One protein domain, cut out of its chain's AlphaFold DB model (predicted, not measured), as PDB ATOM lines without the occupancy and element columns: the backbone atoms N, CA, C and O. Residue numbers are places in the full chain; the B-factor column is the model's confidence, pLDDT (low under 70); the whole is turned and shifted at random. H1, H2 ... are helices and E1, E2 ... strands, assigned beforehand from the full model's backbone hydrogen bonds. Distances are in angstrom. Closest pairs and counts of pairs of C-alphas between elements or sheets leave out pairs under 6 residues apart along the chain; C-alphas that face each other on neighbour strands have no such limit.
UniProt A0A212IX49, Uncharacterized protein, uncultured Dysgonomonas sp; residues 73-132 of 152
ATOM      1  N   SER A  73     -48.088  -2.598 -26.198       94.50
ATOM      2  CA  SER A  73     -47.970  -1.144 -26.358       94.50
ATOM      3  C   SER A  73     -46.738  -0.550 -25.666       94.50
ATOM      4  O   SER A  73     -46.264   0.503 -26.086       94.50
ATOM      5  N   SER A  74     -46.191  -1.215 -24.640       96.38
ATOM      6  CA  SER A  74     -44.989  -0.764 -23.932       96.38
ATOM      7  C   SER A  74     -43.702  -0.888 -24.749       96.38
ATOM      8  O   SER A  74     -42.679  -0.357 -24.327       96.38
ATOM      9  N   LEU A  75     -43.731  -1.524 -25.927       94.62
ATOM     10  CA  LEU A  75     -42.575  -1.599 -26.829       94.62
ATOM     11  C   LEU A  75     -42.024  -0.226 -27.227       94.62
ATOM     12  O   LEU A  75     -40.824  -0.070 -27.445       94.62
ATOM     13  N   TYR A  76     -42.909   0.766 -27.319       94.38
ATOM     14  CA  TYR A  76     -42.588   2.113 -27.787       94.38
ATOM     15  C   TYR A  76     -42.351   3.106 -26.647       94.38
ATOM     16  O   TYR A  76     -42.126   4.290 -26.892       94.38
ATOM     17  N   THR A  77     -42.420   2.642 -25.402       95.62
ATOM     18  CA  THR A  77     -42.232   3.466 -24.209       95.62
ATOM     19  C   THR A  77     -41.010   3.008 -23.436       95.62
ATOM     20  O   THR A  77     -40.572   1.868 -23.563       95.62
ATOM     21  N   GLU A  78     -40.470   3.894 -22.611       96.44
ATOM     22  CA  GLU A  78     -39.374   3.547 -21.718       96.44
ATOM     23  C   GLU A  78     -39.837   2.526 -20.664       96.44
ATOM     24  O   GLU A  78     -40.870   2.712 -20.016       96.44
ATOM     25  N   ILE A  79     -39.078   1.441 -20.505       95.31
ATOM     26  CA  ILE A  79     -39.295   0.427 -19.473       95.31
ATOM     27  C   ILE A  79     -38.042   0.277 -18.619       95.31
ATOM     28  O   ILE A  79     -36.932   0.506 -19.092       95.31
ATOM     29  N   THR A  80     -38.220  -0.192 -17.383       94.31
ATOM     30  CA  THR A  80     -37.113  -0.624 -16.525       94.31
ATOM     31  C   THR A  80     -37.174  -2.133 -16.337       94.31
ATOM     32  O   THR A  80     -38.136  -2.671 -15.784       94.31
ATOM     33  N   HIS A  81     -36.127  -2.824 -16.776       91.56
ATOM     34  CA  HIS A  81     -35.987  -4.267 -16.654       91.56
ATOM     35  C   HIS A  81     -34.596  -4.599 -16.094       91.56
ATOM     36  O   HIS A  81     -33.582  -4.137 -16.611       91.56
ATOM     37  N   ASN A  82     -34.542  -5.360 -14.993       89.31
ATOM     38  CA  ASN A  82     -33.303  -5.722 -14.285       89.31
ATOM     39  C   ASN A  82     -32.362  -4.529 -13.997       89.31
ATOM     40  O   ASN A  82     -31.146  -4.627 -14.136       89.31
ATOM     41  N   GLY A  83     -32.937  -3.386 -13.606       92.12
ATOM     42  CA  GLY A  83     -32.193  -2.166 -13.267       92.12
ATOM     43  C   GLY A  83     -31.682  -1.358 -14.465       92.12
ATOM     44  O   GLY A  83     -31.059  -0.321 -14.259       92.12
ATOM     45  N   LYS A  84     -31.952  -1.796 -15.701       95.06
ATOM     46  CA  LYS A  84     -31.660  -1.042 -16.924       95.06
ATOM     47  C   LYS A  84     -32.930  -0.416 -17.474       95.06
ATOM     48  O   LYS A  84     -33.976  -1.062 -17.486       95.06
ATOM     49  N   THR A  85     -32.805   0.810 -17.961       96.75
ATOM     50  CA  THR A  85     -33.909   1.591 -18.515       96.75
ATOM     51  C   THR A  85     -33.654   1.868 -19.991       96.75
ATOM     52  O   THR A  85     -32.574   2.338 -20.341       96.75
ATOM     53  N   PHE A  86     -34.610   1.519 -20.851       95.94
ATOM     54  CA  PHE A  86     -34.477   1.611 -22.309       95.94
ATOM     55  C   PHE A  86     -35.849   1.615 -22.999       95.94
ATOM     56  O   PHE A  86     -36.868   1.318 -22.376       95.94
ATOM     57  N   ILE A  87     -35.874   1.941 -24.297       94.31
ATOM     58  CA  ILE A  87     -37.064   1.803 -25.154       94.31
ATOM     59  C   ILE A  87     -36.916   0.493 -25.945       94.31
ATOM     60  O   ILE A  87     -36.054   0.448 -26.825       94.31
ATOM     61  N   PRO A  88     -37.733  -0.546 -25.687       94.25
ATOM     62  CA  PRO A  88     -37.545  -1.891 -26.245       94.25
ATOM     63  C   PRO A  88     -37.421  -1.932 -27.761       94.25
ATOM     64  O   PRO A  88     -36.525  -2.583 -28.276       94.25
ATOM     65  N   TRP A  89     -38.257  -1.173 -28.475       88.62
ATOM     66  CA  TRP A  89     -38.222  -1.120 -29.938       88.62
ATOM     67  C   TRP A  89     -36.845  -0.752 -30.514       88.62
ATOM     68  O   TRP A  89     -36.517  -1.179 -31.615       88.62
ATOM     69  N   LYS A  90     -36.044   0.041 -29.787       89.50
ATOM     70  CA  LYS A  90     -34.698   0.454 -30.215       89.50
ATOM     71  C   LYS A  90     -33.614  -0.587 -29.927       89.50
ATOM     72  O   LYS A  90     -32.537  -0.473 -30.495       89.50
ATOM     73  N   GLU A  91     -33.886  -1.532 -29.033       89.44
ATOM     74  CA  GLU A  91     -32.949  -2.582 -28.610       89.44
ATOM     75  C   GLU A  91     -33.173  -3.907 -29.354       89.44
ATOM     76  O   GLU A  91     -32.353  -4.814 -29.241       89.44
ATOM     77  N   LEU A  92     -34.293  -4.036 -30.071       84.56
ATOM     78  CA  LEU A  92     -34.567  -5.177 -30.942       84.56
ATOM     79  C   LEU A  92     -33.762  -5.028 -32.239       84.56
ATOM     80  O   LEU A  92     -33.757  -3.955 -32.853       84.56
ATOM     81  N   ASP A  93     -33.082  -6.100 -32.639       72.75
ATOM     82  CA  ASP A  93     -32.335  -6.156 -33.893       72.75
ATOM     83  C   ASP A  93     -33.273  -6.705 -34.962       72.75
ATOM     84  O   ASP A  93     -33.348  -7.906 -35.197       72.75
ATOM     85  N   TRP A  94     -34.004  -5.798 -35.613       64.81
ATOM     86  CA  TRP A  94     -34.997  -6.103 -36.652       64.81
ATOM     87  C   TRP A  94     -34.393  -6.664 -37.958       64.81
ATOM     88  O   TRP A  94     -34.957  -6.471 -39.039       64.81
ATOM     89  N   GLY A  95     -33.236  -7.316 -37.880       55.41
ATOM     90  CA  GLY A  95     -32.443  -7.765 -39.005       55.41
ATOM     91  C   GLY A  95     -31.603  -6.623 -39.561       55.41
ATOM     92  O   GLY A  95     -31.926  -6.029 -40.597       55.41
ATOM     93  N   SER A  96     -30.473  -6.330 -38.918       51.34
ATOM     94  CA  SER A  96     -29.340  -5.816 -39.679       51.34
ATOM     95  C   SER A  96     -28.983  -6.864 -40.740       51.34
ATOM     96  O   SER A  96     -28.538  -7.970 -40.441       51.34
ATOM     97  N   TRP A  97     -29.236  -6.552 -42.013       50.50
ATOM     98  CA  TRP A  97     -28.715  -7.337 -43.129       50.50
ATOM     99  C   TRP A  97     -27.186  -7.311 -43.032       50.50
ATOM    100  O   TRP A  97     -26.541  -6.412 -43.563       50.50
ATOM    101  N   ASN A  98     -26.585  -8.264 -42.323       50.75
ATOM    102  CA  ASN A  98     -25.158  -8.501 -42.439       50.75
ATOM    103  C   ASN A  98     -24.948  -9.151 -43.805       50.75
ATOM    104  O   ASN A  98     -25.214 -10.342 -43.987       50.75
ATOM    105  N   ASP A  99     -24.484  -8.348 -44.766       54.31
ATOM    106  CA  ASP A  99     -24.173  -8.751 -46.145       54.31
ATOM    107  C   ASP A  99     -23.331 -10.046 -46.209       54.31
ATOM    108  O   ASP A  99     -23.434 -10.821 -47.161       54.31
ATOM    109  N   GLU A 100     -22.552 -10.330 -45.161       52.28
ATOM    110  CA  GLU A 100     -21.726 -11.531 -44.996       52.28
ATOM    111  C   GLU A 100     -22.529 -12.820 -44.715       52.28
ATOM    112  O   GLU A 100     -22.257 -13.860 -45.318       52.28
ATOM    113  N   ILE A 101     -23.555 -12.774 -43.853       52.03
ATOM    114  CA  ILE A 101     -24.383 -13.953 -43.519       52.03
ATOM    115  C   ILE A 101     -25.352 -14.269 -44.664       52.03
ATOM    116  O   ILE A 101     -25.548 -15.440 -45.006       52.03
ATOM    117  N   GLY A 102     -25.882 -13.232 -45.323       52.28
ATOM    118  CA  GLY A 102     -26.655 -13.370 -46.561       52.28
ATOM    119  C   GLY A 102     -25.899 -14.151 -47.641       52.28
ATOM    120  O   GLY A 102     -26.491 -14.980 -48.339       52.28
ATOM    121  N   TYR A 103     -24.581 -13.948 -47.721       50.38
ATOM    122  CA  TYR A 103     -23.705 -14.617 -48.679       50.38
ATOM    123  C   TYR A 103     -23.490 -16.104 -48.360       50.38
ATOM    124  O   TYR A 103     -23.624 -16.937 -49.259       50.38
ATOM    125  N   ILE A 104     -23.218 -16.461 -47.098       54.09
ATOM    126  CA  ILE A 104     -22.942 -17.853 -46.684       54.09
ATOM    127  C   ILE A 104     -24.165 -18.747 -46.920       54.09
ATOM    128  O   ILE A 104     -24.056 -19.806 -47.539       54.09
ATOM    129  N   VAL A 105     -25.354 -18.287 -46.521       53.72
ATOM    130  CA  VAL A 105     -26.601 -19.049 -46.697       53.72
ATOM    131  C   VAL A 105     -26.960 -19.195 -48.184       53.72
ATOM    132  O   VAL A 105     -27.501 -20.222 -48.595       53.72
ATOM    133  N   SER A 106     -26.621 -18.206 -49.019       53.72
ATOM    134  CA  SER A 106     -26.851 -18.274 -50.469       53.72
ATOM    135  C   SER A 106     -25.966 -19.309 -51.171       53.72
ATOM    136  O   SER A 106     -26.412 -19.939 -52.130       53.72
ATOM    137  N   ALA A 107     -24.741 -19.503 -50.672       56.94
ATOM    138  CA  ALA A 107     -23.744 -20.382 -51.270       56.94
ATOM    139  C   ALA A 107     -24.002 -21.868 -50.968       56.94
ATOM    140  O   ALA A 107     -23.730 -22.708 -51.824       56.94
ATOM    141  N   GLU A 108     -24.544 -22.202 -49.790       57.81
ATOM    142  CA  GLU A 108     -24.837 -23.596 -49.419       57.81
ATOM    143  C   GLU A 108     -26.197 -24.105 -49.920       57.81
ATOM    144  O   GLU A 108     -26.314 -25.283 -50.252       57.81
ATOM    145  N   TYR A 109     -27.226 -23.250 -49.986       57.03
ATOM    146  CA  TYR A 109     -28.613 -23.721 -50.118       57.03
ATOM    147  C   TYR A 109     -29.293 -23.465 -51.461       57.03
ATOM    148  O   TYR A 109     -30.438 -23.876 -51.610       57.03
ATOM    149  N   GLY A 110     -28.617 -22.851 -52.439       52.03
ATOM    150  CA  GLY A 110     -29.145 -22.698 -53.799       52.03
ATOM    151  C   GLY A 110     -30.476 -21.934 -53.846       52.03
ATOM    152  O   GLY A 110     -31.551 -22.505 -53.721       52.03
ATOM    153  N   GLU A 111     -30.406 -20.619 -54.051       53.66
ATOM    154  CA  GLU A 111     -31.564 -19.765 -54.364       53.66
ATOM    155  C   GLU A 111     -32.774 -19.825 -53.399       53.66
ATOM    156  O   GLU A 111     -33.911 -19.795 -53.853       53.66
ATOM    157  N   ASN A 112     -32.590 -19.794 -52.069       54.78
ATOM    158  CA  ASN A 112     -33.455 -18.934 -51.228       54.78
ATOM    159  C   ASN A 112     -32.903 -18.617 -49.816       54.78
ATOM    160  O   ASN A 112     -33.500 -18.993 -48.802       54.78
ATOM    161  N   PRO A 113     -31.804 -17.852 -49.702       48.75
ATOM    162  CA  PRO A 113     -31.280 -17.384 -48.411       48.75
ATOM    163  C   PRO A 113     -32.257 -16.511 -47.596       48.75
ATOM    164  O   PRO A 113     -32.055 -16.326 -46.397       48.75
ATOM    165  N   ARG A 114     -33.356 -16.018 -48.197       45.47
ATOM    166  CA  ARG A 114     -34.373 -15.210 -47.497       45.47
ATOM    167  C   ARG A 114     -35.159 -15.986 -46.439       45.47
ATOM    168  O   ARG A 114     -35.759 -15.356 -45.575       45.47
ATOM    169  N   VAL A 115     -35.212 -17.316 -46.514       48.47
ATOM    170  CA  VAL A 115     -36.072 -18.113 -45.619       48.47
ATOM    171  C   VAL A 115     -35.364 -18.472 -44.311       48.47
ATOM    172  O   VAL A 115     -36.012 -18.499 -43.273       48.47
ATOM    173  N   ALA A 116     -34.046 -18.700 -44.328       46.84
ATOM    174  CA  ALA A 116     -33.312 -19.126 -43.133       46.84
ATOM    175  C   ALA A 116     -32.907 -17.957 -42.213       46.84
ATOM    176  O   ALA A 116     -32.982 -18.093 -40.995       46.84
ATOM    177  N   ILE A 117     -32.532 -16.801 -42.780       49.47
ATOM    178  CA  ILE A 117     -32.023 -15.648 -42.008       49.47
ATOM    179  C   ILE A 117     -33.156 -14.912 -41.273       49.47
ATOM    180  O   ILE A 117     -33.011 -14.575 -40.108       49.47
ATOM    181  N   ASN A 118     -34.346 -14.808 -41.873       54.34
ATOM    182  CA  ASN A 118     -35.502 -14.167 -41.226       54.34
ATOM    183  C   ASN A 118     -36.087 -14.960 -40.041       54.34
ATOM    184  O   ASN A 118     -36.902 -14.425 -39.295       54.34
ATOM    185  N   VAL A 119     -35.738 -16.241 -39.885       52.94
ATOM    186  CA  VAL A 119     -36.274 -17.080 -38.800       52.94
ATOM    187  C   VAL A 119     -35.436 -16.948 -37.533       52.94
ATOM    188  O   VAL A 119     -36.011 -16.937 -36.450       52.94
ATOM    189  N   LEU A 120     -34.110 -16.829 -37.648       54.09
ATOM    190  CA  LEU A 120     -33.223 -16.713 -36.486       54.09
ATOM    191  C   LEU A 120     -33.375 -15.353 -35.792       54.09
ATOM    192  O   LEU A 120     -33.608 -15.333 -34.588       54.09
ATOM    193  N   ASP A 121     -33.396 -14.254 -36.552       62.59
ATOM    194  CA  ASP A 121     -33.594 -12.905 -35.994       62.59
ATOM    195  C   ASP A 121     -34.970 -12.781 -35.310       62.59
ATOM    196  O   ASP A 121     -35.097 -12.275 -34.197       62.59
ATOM    197  N   PHE A 122     -36.011 -13.360 -35.923       65.94
ATOM    198  CA  PHE A 122     -37.353 -13.406 -35.337       65.94
ATOM    199  C   PHE A 122     -37.402 -14.215 -34.030       65.94
ATOM    200  O   PHE A 122     -38.172 -13.893 -33.122       65.94
ATOM    201  N   ILE A 123     -36.602 -15.278 -33.930       74.31
ATOM    202  CA  ILE A 123     -36.495 -16.100 -32.723       74.31
ATOM    203  C   ILE A 123     -35.795 -15.316 -31.604       74.31
ATOM    204  O   ILE A 123     -36.269 -15.349 -30.466       74.31
ATOM    205  N   ASP A 124     -34.728 -14.582 -31.918       81.25
ATOM    206  CA  ASP A 124     -33.981 -13.789 -30.939       81.25
ATOM    207  C   ASP A 124     -34.808 -12.619 -30.396       81.25
ATOM    208  O   ASP A 124     -34.907 -12.443 -29.175       81.25
ATOM    209  N   ASP A 125     -35.504 -11.888 -31.270       85.06
ATOM    210  CA  ASP A 125     -36.439 -10.835 -30.864       85.06
ATOM    211  C   ASP A 125     -37.577 -11.405 -30.006       85.06
ATOM    212  O   ASP A 125     -37.924 -10.850 -28.961       85.06
ATOM    213  N   TYR A 126     -38.131 -12.561 -30.383       88.00
ATOM    214  CA  TYR A 126     -39.154 -13.233 -29.585       88.00
ATOM    215  C   TYR A 126     -38.637 -13.617 -28.190       88.00
ATOM    216  O   TYR A 126     -39.329 -13.391 -27.191       88.00
ATOM    217  N   TYR A 127     -37.408 -14.130 -28.081       91.31
ATOM    218  CA  TYR A 127     -36.786 -14.396 -26.783       91.31
ATOM    219  C   TYR A 127     -36.550 -13.122 -25.975       91.31
ATOM    220  O   TYR A 127     -36.728 -13.157 -24.758       91.31
ATOM    221  N   LYS A 128     -36.237 -11.989 -26.613       93.69
ATOM    222  CA  LYS A 128     -36.136 -10.692 -25.926       93.69
ATOM    223  C   LYS A 128     -37.470 -10.233 -25.359       93.69
ATOM    224  O   LYS A 128     -37.523  -9.777 -24.216       93.69
ATOM    225  N   LEU A 129     -38.563 -10.412 -26.099       95.44
ATOM    226  CA  LEU A 129     -39.904 -10.123 -25.589       95.44
ATOM    227  C   LEU A 129     -40.234 -10.975 -24.358       95.44
ATOM    228  O   LEU A 129     -40.733 -10.444 -23.363       95.44
ATOM    229  N   LEU A 130     -39.910 -12.270 -24.392       96.00
ATOM    230  CA  LEU A 130     -40.076 -13.162 -23.243       96.00
ATOM    231  C   LEU A 130     -39.182 -12.756 -22.065       96.00
ATOM    232  O   LEU A 130     -39.669 -12.679 -20.938       96.00
ATOM    233  N   GLU A 131     -37.911 -12.440 -22.324       96.12
ATOM    234  CA  GLU A 131     -36.942 -11.969 -21.327       96.12
ATOM    235  C   GLU A 131     -37.466 -10.732 -20.600       96.12
ATOM    236  O   GLU A 131     -37.479 -10.664 -19.370       96.12
ATOM    237  N   TRP A 132     -37.987  -9.768 -21.355       96.88
ATOM    238  CA  TRP A 132     -38.522  -8.530 -20.803       96.88
ATOM    239  C   TRP A 132     -39.935  -8.671 -20.226       96.88
ATOM    240  O   TRP A 132     -40.415  -7.733 -19.585       96.88
TER     241      TRP A 132
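Overview. This is residues 73 to 132 of the 152 residues of an uncharacterized protein of uncultured Dysgonomonas sp (UniProt A0A212IX49). The model is a long, loose, narrow loop of chain: a small head of H1, the hairpin E1 and E2, and H2 at one end, then residues 92 to 98 leading away to H3 at the far end, and the long helix H4 running back toward the head. H3 and the beginning of H4 make a V. The printed part has 60 residues, with four named helices and two named strands in the order H1, E1, E2, H2, H3, H4; the two-strand sheet is antiparallel and the class is mostly helix. The whole is loose, with a radius of gyration of the C-alphas of 14.9 A, and a rod spanning 44 by 19 by 18 A.

Along the chain. H1 is residues 73 to 76, beginning at C-alpha 73 (-47.970, -1.144, -26.358). E1 is residues 79 to 81, E2 residues 84 to 86 and H2 residues 88 to 91. H3, residues 99 to 109, is 16.1 A long. H4, residues 113 to 132, is 29.9 A long and ends at C-alpha 132 (-38.522, -8.530, -20.803).

Arrangement. H1 touches H2, the closest C-alphas being those of Leu 75 and Pro 88, 5.1 A apart. E1 and E2 form an antiparallel hairpin at 151 degrees, with N 79 and O 86 within hydrogen-bond range at 2.9 A. H2 and H4 are near each other. H3 touches residues 113 to 117 of H4 alone, closest at the C-alphas of Ser 106 and Pro 113, 5.0 A; they run opposite ways at a steep tilt of 58 degrees. The closest C-alphas of E1 and H4, those of His 81 and Trp 132, are 6.5 A apart. H2 and H3 are apart. Every O i to N i+4 pair is within hydrogen-bond range in H3, and 10 of 16 in H4; H1 and H2 are too short for such a pair.

Size, cuts and confidence. The two C-alphas farthest apart are those of Gly 83 and Gly 110, 45.5 A. The printed part has no cut and no long link. Its mean pLDDT is 73.2, and residues 94 to 122 are under 70.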